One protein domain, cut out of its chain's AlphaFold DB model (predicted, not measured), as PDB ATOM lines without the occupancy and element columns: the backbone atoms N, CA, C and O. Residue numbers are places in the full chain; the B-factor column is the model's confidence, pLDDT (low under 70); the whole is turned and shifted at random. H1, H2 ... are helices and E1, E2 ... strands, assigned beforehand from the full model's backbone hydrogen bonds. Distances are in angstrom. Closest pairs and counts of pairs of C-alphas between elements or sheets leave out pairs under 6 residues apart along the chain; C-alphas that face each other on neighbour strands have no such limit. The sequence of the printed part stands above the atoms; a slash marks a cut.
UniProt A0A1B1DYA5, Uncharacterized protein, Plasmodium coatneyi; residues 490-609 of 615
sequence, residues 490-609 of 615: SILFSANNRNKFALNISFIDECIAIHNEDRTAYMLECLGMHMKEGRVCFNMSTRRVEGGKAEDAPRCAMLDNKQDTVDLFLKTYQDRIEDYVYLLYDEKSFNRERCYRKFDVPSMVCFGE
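Overview. This is residues 490 to 609 of the 615 residues of an uncharacterized protein of Plasmodium coatneyi (UniProt A0A1B1DYA5). A loose cluster of short helices with a two-stranded ribbon, E1 beside E2, makes one part of this domain, and a thin arm of three small helices, H6, H7 and H8, runs away from it and makes much of the length. In the cluster H2 and H3 pack crosswise on each other, H5 comes near the end of H3, and the long link of residues 540 to 556 loops out at the end far from the arm, where residues 545 to 550 stick out. The printed part has 120 residues, with eight named helices and two named strands in the order H1, E1, H2, H3, E2, H4, H5, H6, H7, H8; the sheet has the order E1 - E2, antiparallel, and the class is mostly helix. The whole is loose, with a radius of gyration of the C-alphas of 18.9 A, and spans 68 by 28 by 24 A.

Arrangement. The printed part begins with H1, residues 490 to 494, and a tight link leads to E1, residues 500 to 504. H2, residues 505 to 511, follows E1 with 0 residues between them; H1 and H2 are apart, but only just, at 8.5 A. H2 touches H3, residues 517 to 526, and their lines are about perpendicular at 83 degrees; the closest C-alphas are those of Asp 509 and Thr 520, 5.7 A apart. A short link leads on to E2, residues 535 to 539, the antiparallel neighbour of E1, with 165 degrees between their directions. Across this pair N 536 and O 503 are 2.8 A apart and N 503 and O 536 are 3.0 A apart, both within hydrogen-bond range. A short pairing, residues 531 to 532 with residues 535 to 536 of E2, is antiparallel too. After the long link come H4, residues 557 to 560, and H5, residues 562 to 572. H4 is close to H1 but not clearly touching, with the C-alphas of Phe 493 and Leu 559 closest at 6.7 A. H4 and H5 touch only at the corner, and only just, with 3 pairs of C-alphas within 8 A; the closest are those of Met 558 and Thr 565, 5.6 A apart. H5 is close to H3 but not clearly touching, with the C-alphas of Cys 526 and Phe 569 closest at 5.7 A; they run opposite ways at a steep tilt of 67 degrees, only just short of about perpendicular. H6, residues 581 to 585, and H7, residues 592 to 597, are close but not clearly touching, with the C-alphas of Tyr 585 and Cys 595 closest at 6.2 A. H8, residues 601 to 605, is apart from H7 and touches no helix. Every O i to N i+4 pair is within hydrogen-bond range in H1, H2, H3, H6, H7 and H8; in H5 it is 6 of 7, and H4 is too short for such a pair.

Along the chain. H1 begins at C-alpha 490, at (60.922, -12.089, -16.605). E1 measures 13.8 A from first to last C-alpha, H2 9.9 A, H3 14.1 A and E2 13.2 A. H5, the longest helix with 11 residues, measures 15.3 A and ends at C-alpha 572, at (40.826, -4.549, -18.133). H8 ends at C-alpha 605, at (44.780, 0.523, 17.970).

Size, cuts and confidence. The two C-alphas farthest apart are those of Gly 547 and Gly 608, at 70.6 A. The printed part has no cut, and its one long link is E2 to H4, 17 residues. Residues 545 to 550 and 600 to 609 stand free. The mean pLDDT of the printed part is 74.0; it is under 70 in residues 495 to 500, 540 to 553 and 590 to 609.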
ATOM      1  N   SER A 490      59.602 -11.458 -16.740       89.06
ATOM      2  CA  SER A 490      60.922 -12.089 -16.605       89.06
ATOM      3  C   SER A 490      60.893 -13.585 -16.951       89.06
ATOM      4  O   SER A 490      61.797 -14.082 -17.631       89.06
ATOM      5  N   ILE A 491      59.825 -14.295 -16.561       87.56
ATOM      6  CA  ILE A 491      59.590 -15.706 -16.923       87.56
ATOM      7  C   ILE A 491      59.458 -15.850 -18.445       87.56
ATOM      8  O   ILE A 491      60.127 -16.683 -19.060       87.56
ATOM      9  N   LEU A 492      58.629 -15.008 -19.067       84.62
ATOM     10  CA  LEU A 492      58.383 -15.028 -20.511       84.62
ATOM     11  C   LEU A 492      59.616 -14.603 -21.315       84.62
ATOM     12  O   LEU A 492      59.913 -15.183 -22.356       84.62
ATOM     13  N   PHE A 493      60.365 -13.618 -20.825       83.19
ATOM     14  CA  PHE A 493      61.580 -13.137 -21.472       83.19
ATOM     15  C   PHE A 493      62.675 -14.205 -21.460       83.19
ATOM     16  O   PHE A 493      63.316 -14.448 -22.478       83.19
ATOM     17  N   SER A 494      62.833 -14.927 -20.349       77.38
ATOM     18  CA  SER A 494      63.757 -16.072 -20.267       77.38
ATOM     19  C   SER A 494      63.386 -17.194 -21.250       77.38
ATOM     20  O   SER A 494      64.243 -17.934 -21.735       77.38
ATOM     21  N   ALA A 495      62.102 -17.303 -21.590       69.31
ATOM     22  CA  ALA A 495      61.574 -18.262 -22.552       69.31
ATOM     23  C   ALA A 495      61.720 -17.843 -24.030       69.31
ATOM     24  O   ALA A 495      61.535 -18.681 -24.917       69.31
ATOM     25  N   ASN A 496      62.089 -16.586 -24.304       65.12
ATOM     26  CA  ASN A 496      62.121 -15.963 -25.636       65.12
ATOM     27  C   ASN A 496      63.089 -16.645 -26.635       65.12
ATOM     28  O   ASN A 496      62.928 -16.537 -27.844       65.12
ATOM     29  N   ASN A 497      64.054 -17.437 -26.162       59.53
ATOM     30  CA  ASN A 497      65.021 -18.131 -27.026       59.53
ATOM     31  C   ASN A 497      64.469 -19.395 -27.726       59.53
ATOM     32  O   ASN A 497      65.236 -20.145 -28.332       59.53
ATOM     33  N   ARG A 498      63.162 -19.685 -27.632       60.94
ATOM     34  CA  ARG A 498      62.538 -20.894 -28.199       60.94
ATOM     35  C   ARG A 498      61.485 -20.540 -29.255       60.94
ATOM     36  O   ARG A 498      60.585 -19.749 -29.002       60.94
ATOM     37  N   ASN A 499      61.538 -21.210 -30.412       63.09
ATOM     38  CA  ASN A 499      60.570 -21.024 -31.508       63.09
ATOM     39  C   ASN A 499      59.121 -21.370 -31.113       63.09
ATOM     40  O   ASN A 499      58.181 -20.803 -31.653       63.09
ATOM     41  N   LYS A 500      58.931 -22.305 -30.176       67.81
ATOM     42  CA  LYS A 500      57.631 -22.638 -29.585       67.81
ATOM     43  C   LYS A 500      57.804 -22.750 -28.080       67.81
ATOM     44  O   LYS A 500      58.675 -23.495 -27.621       67.81
ATOM     45  N   PHE A 501      56.979 -22.032 -27.329       74.38
ATOM     46  CA  PHE A 501      56.986 -22.081 -25.876       74.38
ATOM     47  C   PHE A 501      55.598 -22.436 -25.349       74.38
ATOM     48  O   PHE A 501      54.590 -21.924 -25.837       74.38
ATOM     49  N   ALA A 502      55.569 -23.332 -24.366       79.12
ATOM     50  CA  ALA A 502      54.376 -23.712 -23.634       79.12
ATOM     51  C   ALA A 502      54.723 -23.837 -22.146       79.12
ATOM     52  O   ALA A 502      55.645 -24.582 -21.802       79.12
ATOM     53  N   LEU A 503      53.995 -23.137 -21.278       85.12
ATOM     54  CA  LEU A 503      54.205 -23.155 -19.826       85.12
ATOM     55  C   LEU A 503      52.899 -23.456 -19.104       85.12
ATOM     56  O   LEU A 503      51.854 -22.936 -19.483       85.12
ATOM     57  N   ASN A 504      52.963 -24.303 -18.078       90.62
ATOM     58  CA  ASN A 504      51.793 -24.656 -17.285       90.62
ATOM     59  C   ASN A 504      51.311 -23.447 -16.470       90.62
ATOM     60  O   ASN A 504      52.124 -22.779 -15.828       90.62
ATOM     61  N   ILE A 505      50.002 -23.188 -16.488       91.56
ATOM     62  CA  ILE A 505      49.377 -22.127 -15.693       91.56
ATOM     63  C   ILE A 505      49.617 -22.370 -14.200       91.56
ATOM     64  O   ILE A 505      49.910 -21.413 -13.492       91.56
ATOM     65  N   SER A 506      49.611 -23.628 -13.746       91.88
ATOM     66  CA  SER A 506      49.871 -23.976 -12.341       91.88
ATOM     67  C   SER A 506      51.251 -23.508 -11.861       91.88
ATOM     68  O   SER A 506      51.403 -23.003 -10.756       91.88
ATOM     69  N   PHE A 507      52.267 -23.609 -12.722       90.81
ATOM     70  CA  PHE A 507      53.615 -23.140 -12.407       90.81
ATOM     71  C   PHE A 507      53.672 -21.611 -12.345       90.81
ATOM     72  O   PHE A 507      54.300 -21.046 -11.455       90.81
ATOM     73  N   ILE A 508      52.999 -20.933 -13.284       91.94
ATOM     74  CA  ILE A 508      52.904 -19.469 -13.267       91.94
ATOM     75  C   ILE A 508      52.222 -19.010 -11.976       91.94
ATOM     76  O   ILE A 508      52.735 -18.099 -11.335       91.94
ATOM     77  N   ASP A 509      51.113 -19.653 -11.603       92.62
ATOM     78  CA  ASP A 509      50.300 -19.356 -10.418       92.62
ATOM     79  C   ASP A 509      51.105 -19.417  -9.110       92.62
ATOM     80  O   ASP A 509      51.016 -18.497  -8.289       92.62
ATOM     81  N   GLU A 510      51.939 -20.449  -8.959       91.12
ATOM     82  CA  GLU A 510      52.870 -20.584  -7.835       91.12
ATOM     83  C   GLU A 510      53.957 -19.502  -7.862       91.12
ATOM     84  O   GLU A 510      54.211 -18.864  -6.840       91.12
ATOM     85  N   CYS A 511      54.569 -19.234  -9.022       90.81
ATOM     86  CA  CYS A 511      55.616 -18.216  -9.138       90.81
ATOM     87  C   CYS A 511      55.112 -16.818  -8.761       90.81
ATOM     88  O   CYS A 511      55.753 -16.106  -7.992       90.81
ATOM     89  N   ILE A 512      53.959 -16.398  -9.280       92.00
ATOM     90  CA  ILE A 512      53.418 -15.059  -9.001       92.00
ATOM     91  C   ILE A 512      52.645 -14.986  -7.674       92.00
ATOM     92  O   ILE A 512      52.058 -13.942  -7.366       92.00
ATOM     93  N   ALA A 513      52.650 -16.071  -6.892       90.81
ATOM     94  CA  ALA A 513      52.055 -16.168  -5.566       90.81
ATOM     95  C   ALA A 513      50.563 -15.774  -5.535       90.81
ATOM     96  O   ALA A 513      50.138 -14.997  -4.671       90.81
ATOM     97  N   ILE A 514      49.771 -16.251  -6.507       90.69
ATOM     98  CA  ILE A 514      48.300 -16.113  -6.504       90.69
ATOM     99  C   ILE A 514      47.649 -17.332  -5.835       90.69
ATOM    100  O   ILE A 514      46.730 -17.150  -5.037       90.69
ATOM    101  N   HIS A 515      48.166 -18.544  -6.079       89.94
ATOM    102  CA  HIS A 515      47.639 -19.807  -5.531       89.94
ATOM    103  C   HIS A 515      46.152 -20.041  -5.840       89.94
ATOM    104  O   HIS A 515      45.405 -20.608  -5.039       89.94
ATOM    105  N   ASN A 516      45.719 -19.579  -7.010       89.38
ATOM    106  CA  ASN A 516      44.375 -19.726  -7.539       89.38
ATOM    107  C   ASN A 516      44.447 -19.720  -9.072       89.38
ATOM    108  O   ASN A 516      44.433 -18.663  -9.709       89.38
ATOM    109  N   GLU A 517      44.494 -20.916  -9.661       90.56
ATOM    110  CA  GLU A 517      44.671 -21.097 -11.105       90.56
ATOM    111  C   GLU A 517      43.599 -20.389 -11.943       90.56
ATOM    112  O   GLU A 517      43.927 -19.838 -12.992       90.56
ATOM    113  N   ASP A 518      42.347 -20.317 -11.475       90.12
ATOM    114  CA  ASP A 518      41.269 -19.608 -12.180       90.12
ATOM    115  C   ASP A 518      41.550 -18.101 -12.261       90.12
ATOM    116  O   ASP A 518      41.306 -17.451 -13.283       90.12
ATOM    117  N   ARG A 519      42.070 -17.522 -11.171       90.81
ATOM    118  CA  ARG A 519      42.462 -16.107 -11.132       90.81
ATOM    119  C   ARG A 519      43.701 -15.854 -11.976       90.81
ATOM    120  O   ARG A 519      43.716 -14.879 -12.729       90.81
ATOM    121  N   THR A 520      44.684 -16.747 -11.924       92.62
ATOM    122  CA  THR A 520      45.879 -16.664 -12.771       92.62
ATOM    123  C   THR A 520      45.523 -16.780 -14.255       92.62
ATOM    124  O   THR A 520      45.968 -15.952 -15.047       92.62
ATOM    125  N   ALA A 521      44.652 -17.712 -14.644       91.62
ATOM    126  CA  ALA A 521      44.161 -17.832 -16.016       91.62
ATOM    127  C   ALA A 521      43.459 -16.545 -16.480       91.62
ATOM    128  O   ALA A 521      43.801 -16.001 -17.527       91.62
ATOM    129  N   TYR A 522      42.560 -15.989 -15.660       91.31
ATOM    130  CA  TYR A 522      41.903 -14.711 -15.959       91.31
ATOM    131  C   TYR A 522      42.900 -13.544 -16.106       91.31
ATOM    132  O   TYR A 522      42.747 -12.699 -16.993       91.31
ATOM    133  N   MET A 523      43.943 -13.499 -15.270       92.94
ATOM    134  CA  MET A 523      45.016 -12.504 -15.375       92.94
ATOM    135  C   MET A 523      45.755 -12.616 -16.715       92.94
ATOM    136  O   MET A 523      45.982 -11.606 -17.382       92.94
ATOM    137  N   LEU A 524      46.090 -13.840 -17.126       91.25
ATOM    138  CA  LEU A 524      46.784 -14.132 -18.382       91.25
ATOM    139  C   LEU A 524      45.911 -13.818 -19.612       91.25
ATOM    140  O   LEU A 524      46.414 -13.263 -20.590       91.25
ATOM    141  N   GLU A 525      44.601 -14.076 -19.550       88.94
ATOM    142  CA  GLU A 525      43.640 -13.661 -20.588       88.94
ATOM    143  C   GLU A 525      43.584 -12.141 -20.740       88.94
ATOM    144  O   GLU A 525      43.601 -11.628 -21.859       88.94
ATOM    145  N   CYS A 526      43.566 -11.406 -19.623       89.31
ATOM    146  CA  CYS A 526      43.570  -9.940 -19.646       89.31
ATOM    147  C   CYS A 526      44.862  -9.360 -20.247       89.31
ATOM    148  O   CYS A 526      44.843  -8.237 -20.748       89.31
ATOM    149  N   LEU A 527      45.960 -10.124 -20.224       87.75
ATOM    150  CA  LEU A 527      47.225  -9.807 -20.898       87.75
ATOM    151  C   LEU A 527      47.242 -10.229 -22.380       87.75
ATOM    152  O   LEU A 527      48.251 -10.044 -23.060       87.75
ATOM    153  N   GLY A 528      46.149 -10.801 -22.891       82.19
ATOM    154  CA  GLY A 528      46.029 -11.259 -24.276       82.19
ATOM    155  C   GLY A 528      46.799 -12.547 -24.571       82.19
ATOM    156  O   GLY A 528      47.147 -12.798 -25.726       82.19
ATOM    157  N   MET A 529      47.100 -13.358 -23.552       85.12
ATOM    158  CA  MET A 529      47.825 -14.612 -23.746       85.12
ATOM    159  C   MET A 529      46.911 -15.713 -24.276       85.12
ATOM    160  O   MET A 529      45.793 -15.908 -23.805       85.12
ATOM    161  N   HIS A 530      47.413 -16.472 -25.249       83.06
ATOM    162  CA  HIS A 530      46.704 -17.623 -25.785       83.06
ATOM    163  C   HIS A 530      46.934 -18.850 -24.896       83.06
ATOM    164  O   HIS A 530      48.076 -19.256 -24.667       83.06
ATOM    165  N   MET A 531      45.851 -19.474 -24.439       84.56
ATOM    166  CA  MET A 531      45.897 -20.651 -23.572       84.56
ATOM    167  C   MET A 531      45.312 -21.876 -24.277       84.56
ATOM    168  O   MET A 531      44.267 -21.795 -24.920       84.56
ATOM    169  N   LYS A 532      45.979 -23.024 -24.154       83.06
ATOM    170  CA  LYS A 532      45.513 -24.321 -24.664       83.06
ATOM    171  C   LYS A 532      45.867 -25.404 -23.648       83.06
ATOM    172  O   LYS A 532      47.013 -25.477 -23.221       83.06
ATOM    173  N   GLU A 533      44.889 -26.227 -23.264       84.00
ATOM    174  CA  GLU A 533      45.089 -27.384 -22.367       84.00
ATOM    175  C   GLU A 533      45.801 -27.026 -21.041       84.00
ATOM    176  O   GLU A 533      46.733 -27.703 -20.615       84.00
ATOM    177  N   GLY A 534      45.399 -25.919 -20.400       83.88
ATOM    178  CA  GLY A 534      45.993 -25.470 -19.129       83.88
ATOM    179  C   GLY A 534      47.405 -24.884 -19.257       83.88
ATOM    180  O   GLY A 534      48.099 -24.701 -18.260       83.88
ATOM    181  N   ARG A 535      47.858 -24.594 -20.481       86.00
ATOM    182  CA  ARG A 535      49.171 -24.005 -20.751       86.00
ATOM    183  C   ARG A 535      49.041 -22.697 -21.509       86.00
ATOM    184  O   ARG A 535      48.219 -22.579 -22.416       86.00
ATOM    185  N   VAL A 536      49.905 -21.743 -21.186       85.38
ATOM    186  CA  VAL A 536      50.139 -20.557 -22.015       85.38
ATOM    187  C   VAL A 536      51.017 -20.966 -23.187       85.38
ATOM    188  O   VAL A 536      52.088 -21.527 -22.968       85.38
ATOM    189  N   CYS A 537      50.583 -20.668 -24.412       80.44
ATOM    190  CA  CYS A 537      51.282 -21.017 -25.646       80.44
ATOM    191  C   CYS A 537      51.511 -19.767 -26.498       80.44
ATOM    192  O   CYS A 537      50.566 -19.034 -26.780       80.44
ATOM    193  N   PHE A 538      52.740 -19.552 -26.967       76.69
ATOM    194  CA  PHE A 538      53.043 -18.491 -27.930       76.69
ATOM    195  C   PHE A 538      54.217 -18.859 -28.839       76.69
ATOM    196  O   PHE A 538      55.044 -19.723 -28.523       76.69
ATOM    197  N   ASN A 539      54.264 -18.198 -29.993       71.38
ATOM    198  CA  ASN A 539      55.296 -18.376 -31.006       71.38
ATOM    199  C   ASN A 539      56.147 -17.103 -31.122       71.38
ATOM    200  O   ASN A 539      55.608 -16.021 -31.340       71.38
ATOM    201  N   MET A 540      57.472 -17.225 -31.008       66.56
ATOM    202  CA  MET A 540      58.401 -16.088 -31.138       66.56
ATOM    203  C   MET A 540      58.914 -15.871 -32.572       66.56
ATOM    204  O   MET A 540      59.667 -14.930 -32.825       66.56
ATOM    205  N   SER A 541      58.508 -16.694 -33.545       60.78
ATOM    206  CA  SER A 541      58.922 -16.531 -34.940       60.78
ATOM    207  C   SER A 541      58.277 -15.292 -35.575       60.78
ATOM    208  O   SER A 541      57.055 -15.177 -35.632       60.78
ATOM    209  N   THR A 542      59.097 -14.396 -36.131       51.59
ATOM    210  CA  THR A 542      58.681 -13.201 -36.898       51.59
ATOM    211  C   THR A 542      57.948 -13.519 -38.198       51.59
ATOM    212  O   THR A 542      57.312 -12.640 -38.778       51.59
ATOM    213  N   ARG A 543      58.016 -14.767 -38.671       52.31
ATOM    214  CA  ARG A 543      57.237 -15.212 -39.820       52.31
ATOM    215  C   ARG A 543      55.781 -15.294 -39.380       52.31
ATOM    216  O   ARG A 543      55.379 -16.283 -38.772       52.31
ATOM    217  N   ARG A 544      54.980 -14.276 -39.728       47.47
ATOM    218  CA  ARG A 544      53.559 -14.522 -40.003       47.47
ATOM    219  C   ARG A 544      53.551 -15.755 -40.888       47.47
ATOM    220  O   ARG A 544      54.154 -15.727 -41.960       47.47
ATOM    221  N   VAL A 545      52.992 -16.849 -40.394       46.41
ATOM    222  CA  VAL A 545      52.827 -18.037 -41.215       46.41
ATOM    223  C   VAL A 545      51.797 -17.628 -42.262       46.41
ATOM    224  O   VAL A 545      50.595 -17.666 -42.016       46.41
ATOM    225  N   GLU A 546      52.260 -17.097 -43.393       38.81
ATOM    226  CA  GLU A 546      51.442 -16.962 -44.589       38.81
ATOM    227  C   GLU A 546      51.022 -18.391 -44.948       38.81
ATOM    228  O   GLU A 546      51.835 -19.202 -45.383       38.81
ATOM    229  N   GLY A 547      49.773 -18.733 -44.610       51.25
ATOM    230  CA  GLY A 547      49.237 -20.096 -44.681       51.25
ATOM    231  C   GLY A 547      49.132 -20.860 -43.349       51.25
ATOM    232  O   GLY A 547      48.939 -22.074 -43.378       51.25
ATOM    233  N   GLY A 548      49.254 -20.195 -42.195       46.09
ATOM    234  CA  GLY A 548      49.176 -20.836 -40.876       46.09
ATOM    235  C   GLY A 548      47.820 -21.478 -40.597       46.09
ATOM    236  O   GLY A 548      46.770 -20.885 -40.853       46.09
ATOM    237  N   LYS A 549      47.835 -22.709 -40.079       50.16
ATOM    238  CA  LYS A 549      46.612 -23.403 -39.646       50.16
ATOM    239  C   LYS A 549      46.028 -22.657 -38.439       50.16
ATOM    240  O   LYS A 549      46.761 -22.009 -37.700       50.16
ATOM    241  N   ALA A 550      44.731 -22.823 -38.169       46.69
ATOM    242  CA  ALA A 550      44.042 -22.236 -37.008       46.69
ATOM    243  C   ALA A 550      44.653 -22.602 -35.627       46.69
ATOM    244  O   ALA A 550      44.189 -22.121 -34.600       46.69
ATOM    245  N   GLU A 551      45.678 -23.459 -35.604       50.53
ATOM    246  CA  GLU A 551      46.395 -23.948 -34.427       50.53
ATOM    247  C   GLU A 551      47.729 -23.225 -34.158       50.53
ATOM    248  O   GLU A 551      48.398 -23.540 -33.169       50.53
ATOM    249  N   ASP A 552      48.145 -22.280 -35.007       59.75
ATOM    250  CA  ASP A 552      49.378 -21.520 -34.785       59.75
ATOM    251  C   ASP A 552      49.170 -20.468 -33.683       59.75
ATOM    252  O   ASP A 552      48.418 -19.505 -33.838       59.75
ATOM    253  N   ALA A 553      49.843 -20.662 -32.542       62.84
ATOM    254  CA  ALA A 553      49.761 -19.746 -31.408       62.84
ATOM    255  C   ALA A 553      50.304 -18.351 -31.786       62.84
ATOM    256  O   ALA A 553      51.368 -18.263 -32.411       62.84
ATOM    257  N   PRO A 554      49.617 -17.260 -31.400       71.31
ATOM    258  CA  PRO A 554      50.052 -15.905 -31.711       71.31
ATOM    259  C   PRO A 554      51.364 -15.554 -30.998       71.31
ATOM    260  O   PRO A 554      51.786 -16.207 -30.037       71.31
ATOM    261  N   ARG A 555      52.016 -14.492 -31.474       74.69
ATOM    262  CA  ARG A 555      53.193 -13.918 -30.815       74.69
ATOM    263  C   ARG A 555      52.803 -13.253 -29.492       74.69
ATOM    264  O   ARG A 555      51.699 -12.726 -29.365       74.69
ATOM    265  N   CYS A 556      53.689 -13.305 -28.497       78.31
ATOM    266  CA  CYS A 556      53.412 -12.760 -27.168       78.31
ATOM    267  C   CYS A 556      53.488 -11.222 -27.172       78.31
ATOM    268  O   CYS A 556      54.580 -10.653 -27.185       78.31
ATOM    269  N   ALA A 557      52.332 -10.553 -27.093       78.25
ATOM    270  CA  ALA A 557      52.241  -9.089 -27.076       78.25
ATOM    271  C   ALA A 557      53.035  -8.445 -25.924       78.25
ATOM    272  O   ALA A 557      53.664  -7.408 -26.110       78.25
ATOM    273  N   MET A 558      53.083  -9.105 -24.761       83.12
ATOM    274  CA  MET A 558      53.823  -8.629 -23.587       83.12
ATOM    275  C   MET A 558      55.344  -8.568 -23.818       83.12
ATOM    276  O   MET A 558      56.008  -7.736 -23.206       83.12
ATOM    277  N   LEU A 559      55.893  -9.423 -24.695       82.50
ATOM    278  CA  LEU A 559      57.312  -9.409 -25.080       82.50
ATOM    279  C   LEU A 559      57.609  -8.403 -26.197       82.50
ATOM    280  O   LEU A 559      58.706  -7.853 -26.241       82.50
ATOM    281  N   ASP A 560      56.643  -8.152 -27.080       80.81
ATOM    282  CA  ASP A 560      56.797  -7.203 -28.186       80.81
ATOM    283  C   ASP A 560      56.632  -5.751 -27.730       80.81
ATOM    284  O   ASP A 560      57.355  -4.866 -28.184       80.81
ATOM    285  N   ASN A 561      55.680  -5.503 -26.829       84.12
ATOM    286  CA  ASN A 561      55.406  -4.188 -26.271       84.12
ATOM    287  C   ASN A 561      54.875  -4.320 -24.838       84.12
ATOM    288  O   ASN A 561      53.667  -4.384 -24.584       84.12
ATOM    289  N   LYS A 562      55.817  -4.368 -23.887       87.25
ATOM    290  CA  LYS A 562      55.519  -4.490 -22.455       87.25
ATOM    291  C   LYS A 562      54.616  -3.356 -21.967       87.25
ATOM    292  O   LYS A 562      53.663  -3.624 -21.243       87.25
ATOM    293  N   GLN A 563      54.908  -2.114 -22.354       87.88
ATOM    294  CA  GLN A 563      54.245  -0.937 -21.794       87.88
ATOM    295  C   GLN A 563      52.763  -0.882 -22.184       87.88
ATOM    296  O   GLN A 563      51.912  -0.865 -21.299       87.88
ATOM    297  N   ASP A 564      52.446  -0.977 -23.478       86.94
ATOM    298  CA  ASP A 564      51.054  -0.917 -23.944       86.94
ATOM    299  C   ASP A 564      50.224  -2.098 -23.420       86.94
ATOM    300  O   ASP A 564      49.047  -1.947 -23.085       86.94
ATOM    301  N   THR A 565      50.844  -3.278 -23.305       86.88
ATOM    302  CA  THR A 565      50.189  -4.471 -22.749       86.88
ATOM    303  C   THR A 565      49.855  -4.279 -21.269       86.88
ATOM    304  O   THR A 565      48.747  -4.603 -20.840       86.88
ATOM    305  N   VAL A 566      50.785  -3.723 -20.484       88.00
ATOM    306  CA  VAL A 566      50.557  -3.410 -19.066       88.00
ATOM    307  C   VAL A 566      49.481  -2.331 -18.915       88.00
ATOM    308  O   VAL A 566      48.580  -2.489 -18.093       88.00
ATOM    309  N   ASP A 567      49.506  -1.281 -19.733       86.50
ATOM    310  CA  ASP A 567      48.519  -0.197 -19.668       86.50
ATOM    311  C   ASP A 567      47.107  -0.670 -20.042       86.50
ATOM    312  O   ASP A 567      46.118  -0.235 -19.442       86.50
ATOM    313  N   LEU A 568      46.992  -1.588 -21.005       87.25
ATOM    314  CA  LEU A 568      45.728  -2.250 -21.323       87.25
ATOM    315  C   LEU A 568      45.269  -3.142 -20.164       87.25
ATOM    316  O   LEU A 568      44.115  -3.048 -19.748       87.25
ATOM    317  N   PHE A 569      46.170  -3.957 -19.613       89.12
ATOM    318  CA  PHE A 569      45.883  -4.843 -18.486       89.12
ATOM    319  C   PHE A 569      45.374  -4.082 -17.260       89.12
ATOM    320  O   PHE A 569      44.394  -4.490 -16.640       89.12
ATOM    321  N   LEU A 570      45.988  -2.945 -16.922       83.75
ATOM    322  CA  LEU A 570      45.556  -2.120 -15.791       83.75
ATOM    323  C   LEU A 570      44.128  -1.572 -15.968       83.75
ATOM    324  O   LEU A 570      43.461  -1.308 -14.969       83.75
ATOM    325  N   LYS A 571      43.638  -1.446 -17.209       83.19
ATOM    326  CA  LYS A 571      42.261  -1.022 -17.524       83.19
ATOM    327  C   LYS A 571      41.263  -2.182 -17.558       83.19
ATOM    328  O   LYS A 571      40.078  -1.961 -17.312       83.19
ATOM    329  N   THR A 572      41.706  -3.389 -17.907       84.75
ATOM    330  CA  THR A 572      40.826  -4.549 -18.133       84.75
ATOM    331  C   THR A 572      40.740  -5.485 -16.932       84.75
ATOM    332  O   THR A 572      39.658  -6.006 -16.650       84.75
ATOM    333  N   TYR A 573      41.844  -5.687 -16.209       83.56
ATOM    334  CA  TYR A 573      41.913  -6.629 -15.099       83.56
ATOM    335  C   TYR A 573      41.234  -6.083 -13.848       83.56
ATOM    336  O   TYR A 573      41.681  -5.098 -13.251       83.56
ATOM    337  N   GLN A 574      40.179  -6.777 -13.427       79.06
ATOM    338  CA  GLN A 574      39.466  -6.493 -12.188       79.06
ATOM    339  C   GLN A 574      40.046  -7.330 -11.051       79.06
ATOM    340  O   GLN A 574      39.862  -8.554 -11.008       79.06
ATOM    341  N   ASP A 575      40.723  -6.641 -10.134       74.19
ATOM    342  CA  ASP A 575      41.277  -7.228  -8.920       74.19
ATOM    343  C   ASP A 575      40.155  -7.823  -8.046       74.19
ATOM    344  O   ASP A 575      39.030  -7.310  -7.995       74.19
ATOM    345  N   ARG A 576      40.451  -8.937  -7.370       72.88
ATOM    346  CA  ARG A 576      39.571  -9.562  -6.374       72.88
ATOM    347  C   ARG A 576      40.343  -9.945  -5.122       72.88
ATOM    348  O   ARG A 576      41.564 -10.051  -5.152       72.88
ATOM    349  N   ILE A 577      39.623 -10.201  -4.028       70.00
ATOM    350  CA  ILE A 577      40.248 -10.605  -2.765       70.00
ATOM    351  C   ILE A 577      41.081 -11.876  -2.930       70.00
ATOM    352  O   ILE A 577      42.178 -11.933  -2.379       70.00
ATOM    353  N   GLU A 578      40.611 -12.835  -3.736       77.31
ATOM    354  CA  GLU A 578      41.303 -14.095  -4.026       77.31
ATOM    355  C   GLU A 578      42.721 -13.880  -4.563       77.31
ATOM    356  O   GLU A 578      43.594 -14.693  -4.285       77.31
ATOM    357  N   ASP A 579      42.980 -12.755  -5.236       80.50
ATOM    358  CA  ASP A 579      44.300 -12.432  -5.783       80.50
ATOM    359  C   ASP A 579      45.331 -12.138  -4.691       80.50
ATOM    360  O   ASP A 579      46.529 -12.179  -4.953       80.50
ATOM    361  N   TYR A 580      44.903 -11.802  -3.476       82.19
ATOM    362  CA  TYR A 580      45.785 -11.327  -2.406       82.19
ATOM    363  C   TYR A 580      45.761 -12.216  -1.166       82.19
ATOM    364  O   TYR A 580      46.531 -11.968  -0.239       82.19
ATOM    365  N   VAL A 581      44.907 -13.245  -1.136       78.81
ATOM    366  CA  VAL A 581      44.714 -14.094   0.051       78.81
ATOM    367  C   VAL A 581      46.028 -14.702   0.505       78.81
ATOM    368  O   VAL A 581      46.376 -14.585   1.677       78.81
ATOM    369  N   TYR A 582      46.771 -15.302  -0.421       84.88
ATOM    370  CA  TYR A 582      48.025 -15.956  -0.090       84.88
ATOM    371  C   TYR A 582      49.060 -14.970   0.445       84.88
ATOM    372  O   TYR A 582      49.635 -15.193   1.501       84.88
ATOM    373  N   LEU A 583      49.232 -13.824  -0.214       84.19
ATOM    374  CA  LEU A 583      50.227 -12.837   0.197       84.19
ATOM    375  C   LEU A 583      49.907 -12.226   1.570       84.19
ATOM    376  O   LEU A 583      50.796 -12.059   2.400       84.19
ATOM    377  N   LEU A 584      48.640 -11.899   1.827       77.56
ATOM    378  CA  LEU A 584      48.244 -11.185   3.043       77.56
ATOM    379  C   LEU A 584      47.999 -12.117   4.224       77.56
ATOM    380  O   LEU A 584      48.404 -11.812   5.342       77.56
ATOM    381  N   TYR A 585      47.349 -13.251   3.981       76.00
ATOM    382  CA  TYR A 585      46.932 -14.169   5.031       76.00
ATOM    383  C   TYR A 585      47.788 -15.421   5.119       76.00
ATOM    384  O   TYR A 585      47.623 -16.141   6.098       76.00
ATOM    385  N   ASP A 586      48.678 -15.691   4.161       80.44
ATOM    386  CA  ASP A 586      49.387 -16.974   4.053       80.44
ATOM    387  C   ASP A 586      48.398 -18.156   4.022       80.44
ATOM    388  O   ASP A 586      48.452 -19.106   4.801       80.44
ATOM    389  N   GLU A 587      47.372 -18.022   3.177       79.88
ATOM    390  CA  GLU A 587      46.314 -19.011   2.973       79.88
ATOM    391  C   GLU A 587      46.109 -19.236   1.472       79.88
ATOM    392  O   GLU A 587      46.047 -18.286   0.697       79.88
ATOM    393  N   LYS A 588      45.950 -20.491   1.041       78.69
ATOM    394  CA  LYS A 588      45.723 -20.816  -0.383       78.69
ATOM    395  C   LYS A 588      44.298 -20.521  -0.859       78.69
ATOM    396  O   LYS A 588      44.042 -20.424  -2.049       78.69
ATOM    397  N   SER A 589      43.347 -20.405   0.063       75.25
ATOM    398  CA  SER A 589      41.938 -20.177  -0.255       75.25
ATOM    399  C   SER A 589      41.325 -19.185   0.715       75.25
ATOM    400  O   SER A 589      41.621 -19.231   1.911       75.25
ATOM    401  N   PHE A 590      40.423 -18.334   0.228       66.88
ATOM    402  CA  PHE A 590      39.717 -17.399   1.094       66.88
ATOM    403  C   PHE A 590      38.729 -18.141   2.002       66.88
ATOM    404  O   PHE A 590      37.647 -18.543   1.574       66.88
ATOM    405  N   ASN A 591      39.082 -18.292   3.278       65.25
ATOM    406  CA  ASN A 591      38.138 -18.677   4.318       65.25
ATOM    407  C   ASN A 591      37.868 -17.459   5.194       65.25
ATOM    408  O   ASN A 591      38.732 -17.030   5.954       65.25
ATOM    409  N   ARG A 592      36.647 -16.926   5.098       56.56
ATOM    410  CA  ARG A 592      36.237 -15.704   5.791       56.56
ATOM    411  C   ARG A 592      36.572 -15.742   7.286       56.56
ATOM    412  O   ARG A 592      37.214 -14.828   7.786       56.56
ATOM    413  N   GLU A 593      36.174 -16.794   7.995       54.69
ATOM    414  CA  GLU A 593      36.389 -16.898   9.443       54.69
ATOM    415  C   GLU A 593      37.871 -17.022   9.800       54.69
ATOM    416  O   GLU A 593      38.335 -16.362  10.728       54.69
ATOM    417  N   ARG A 594      38.635 -17.818   9.046       61.78
ATOM    418  CA  ARG A 594      40.070 -18.020   9.292       61.78
ATOM    419  C   ARG A 594      40.887 -16.765   8.979       61.78
ATOM    420  O   ARG A 594      41.712 -16.362   9.793       61.78
ATOM    421  N   CYS A 595      40.630 -16.125   7.841       57.81
ATOM    422  CA  CYS A 595      41.311 -14.899   7.424       57.81
ATOM    423  C   CYS A 595      40.988 -13.734   8.369       57.81
ATOM    424  O   CYS A 595      41.898 -13.021   8.781       57.81
ATOM    425  N   TYR A 596      39.728 -13.573   8.799       54.81
ATOM    426  CA  TYR A 596      39.377 -12.523   9.764       54.81
ATOM    427  C   TYR A 596      39.902 -12.777  11.179       54.81
ATOM    428  O   TYR A 596      40.049 -11.820  11.924       54.81
ATOM    429  N   ARG A 597      40.225 -14.015  11.569       55.66
ATOM    430  CA  ARG A 597      40.915 -14.268  12.850       55.66
ATOM    431  C   ARG A 597      42.385 -13.850  12.834       55.66
ATOM    432  O   ARG A 597      42.914 -13.516  13.882       55.66
ATOM    433  N   LYS A 598      43.028 -13.833  11.660       58.94
ATOM    434  CA  LYS A 598      44.384 -13.276  11.483       58.94
ATOM    435  C   LYS A 598      44.390 -11.740  11.476       58.94
ATOM    436  O   LYS A 598      45.452 -11.129  11.446       58.94
ATOM    437  N   PHE A 599      43.209 -11.119  11.471       55.22
ATOM    438  CA  PHE A 599      43.041  -9.678  11.557       55.22
ATOM    439  C   PHE A 599      43.019  -9.244  13.025       55.22
ATOM    440  O   PHE A 599      41.983  -9.298  13.689       55.22
ATOM    441  N   ASP A 600      44.171  -8.814  13.527       50.62
ATOM    442  CA  ASP A 600      44.308  -8.360  14.907       50.62
ATOM    443  C   ASP A 600      43.975  -6.864  15.034       50.62
ATOM    444  O   ASP A 600      44.835  -5.994  14.895       50.62
ATOM    445  N   VAL A 601      42.694  -6.553  15.266       46.50
ATOM    446  CA  VAL A 601      42.207  -5.181  15.520       46.50
ATOM    447  C   VAL A 601      42.984  -4.495  16.660       46.50
ATOM    448  O   VAL A 601      43.359  -3.333  16.482       46.50
ATOM    449  N   PRO A 602      43.286  -5.166  17.792       43.50
ATOM    450  CA  PRO A 602      44.204  -4.648  18.805       43.50
ATOM    451  C   PRO A 602      45.537  -4.116  18.259       43.50
ATOM    452  O   PRO A 602      45.881  -2.977  18.561       43.50
ATOM    453  N   SER A 603      46.249  -4.832  17.379       49.91
ATOM    454  CA  SER A 603      47.517  -4.341  16.787       49.91
ATOM    455  C   SER A 603      47.392  -3.021  15.998       49.91
ATOM    456  O   SER A 603      48.381  -2.292  15.810       49.91
ATOM    457  N   MET A 604      46.177  -2.692  15.540       49.81
ATOM    458  CA  MET A 604      45.868  -1.452  14.826       49.81
ATOM    459  C   MET A 604      45.631  -0.256  15.755       49.81
ATOM    460  O   MET A 604      45.806   0.880  15.313       49.81
ATOM    461  N   VAL A 605      45.219  -0.503  17.004       43.28
ATOM    462  CA  VAL A 605      44.780   0.523  17.970       43.28
ATOM    463  C   VAL A 605      45.733   0.643  19.166       43.28
ATOM    464  O   VAL A 605      45.865   1.723  19.738       43.28
ATOM    465  N   CYS A 606      46.413  -0.439  19.549       40.59
ATOM    466  CA  CYS A 606      47.255  -0.504  20.740       40.59
ATOM    467  C   CYS A 606      48.699  -0.035  20.483       40.59
ATOM    468  O   CYS A 606      49.316  -0.326  19.453       40.59
ATOM    469  N   PHE A 607      49.231   0.678  21.480       43.66
ATOM    470  CA  PHE A 607      50.563   1.300  21.528       43.66
ATOM    471  C   PHE A 607      51.573   0.528  22.397       43.66
ATOM    472  O   PHE A 607      52.554   1.094  22.870       43.66
ATOM    473  N   GLY A 608      51.327  -0.758  22.646       32.69
ATOM    474  CA  GLY A 608      52.202  -1.612  23.443       32.69
ATOM    475  C   GLY A 608      52.203  -3.036  22.911       32.69
ATOM    476  O   GLY A 608      51.191  -3.500  22.384       32.69
ATOM    477  N   GLU A 609      53.346  -3.706  23.031       31.58
ATOM    478  CA  GLU A 609      53.444  -5.149  22.841       31.58
ATOM    479  C   GLU A 609      52.509  -5.836  23.839       31.58
ATOM    480  O   GLU A 609      52.524  -5.547  25.037       31.58
TER     481      GLU A 609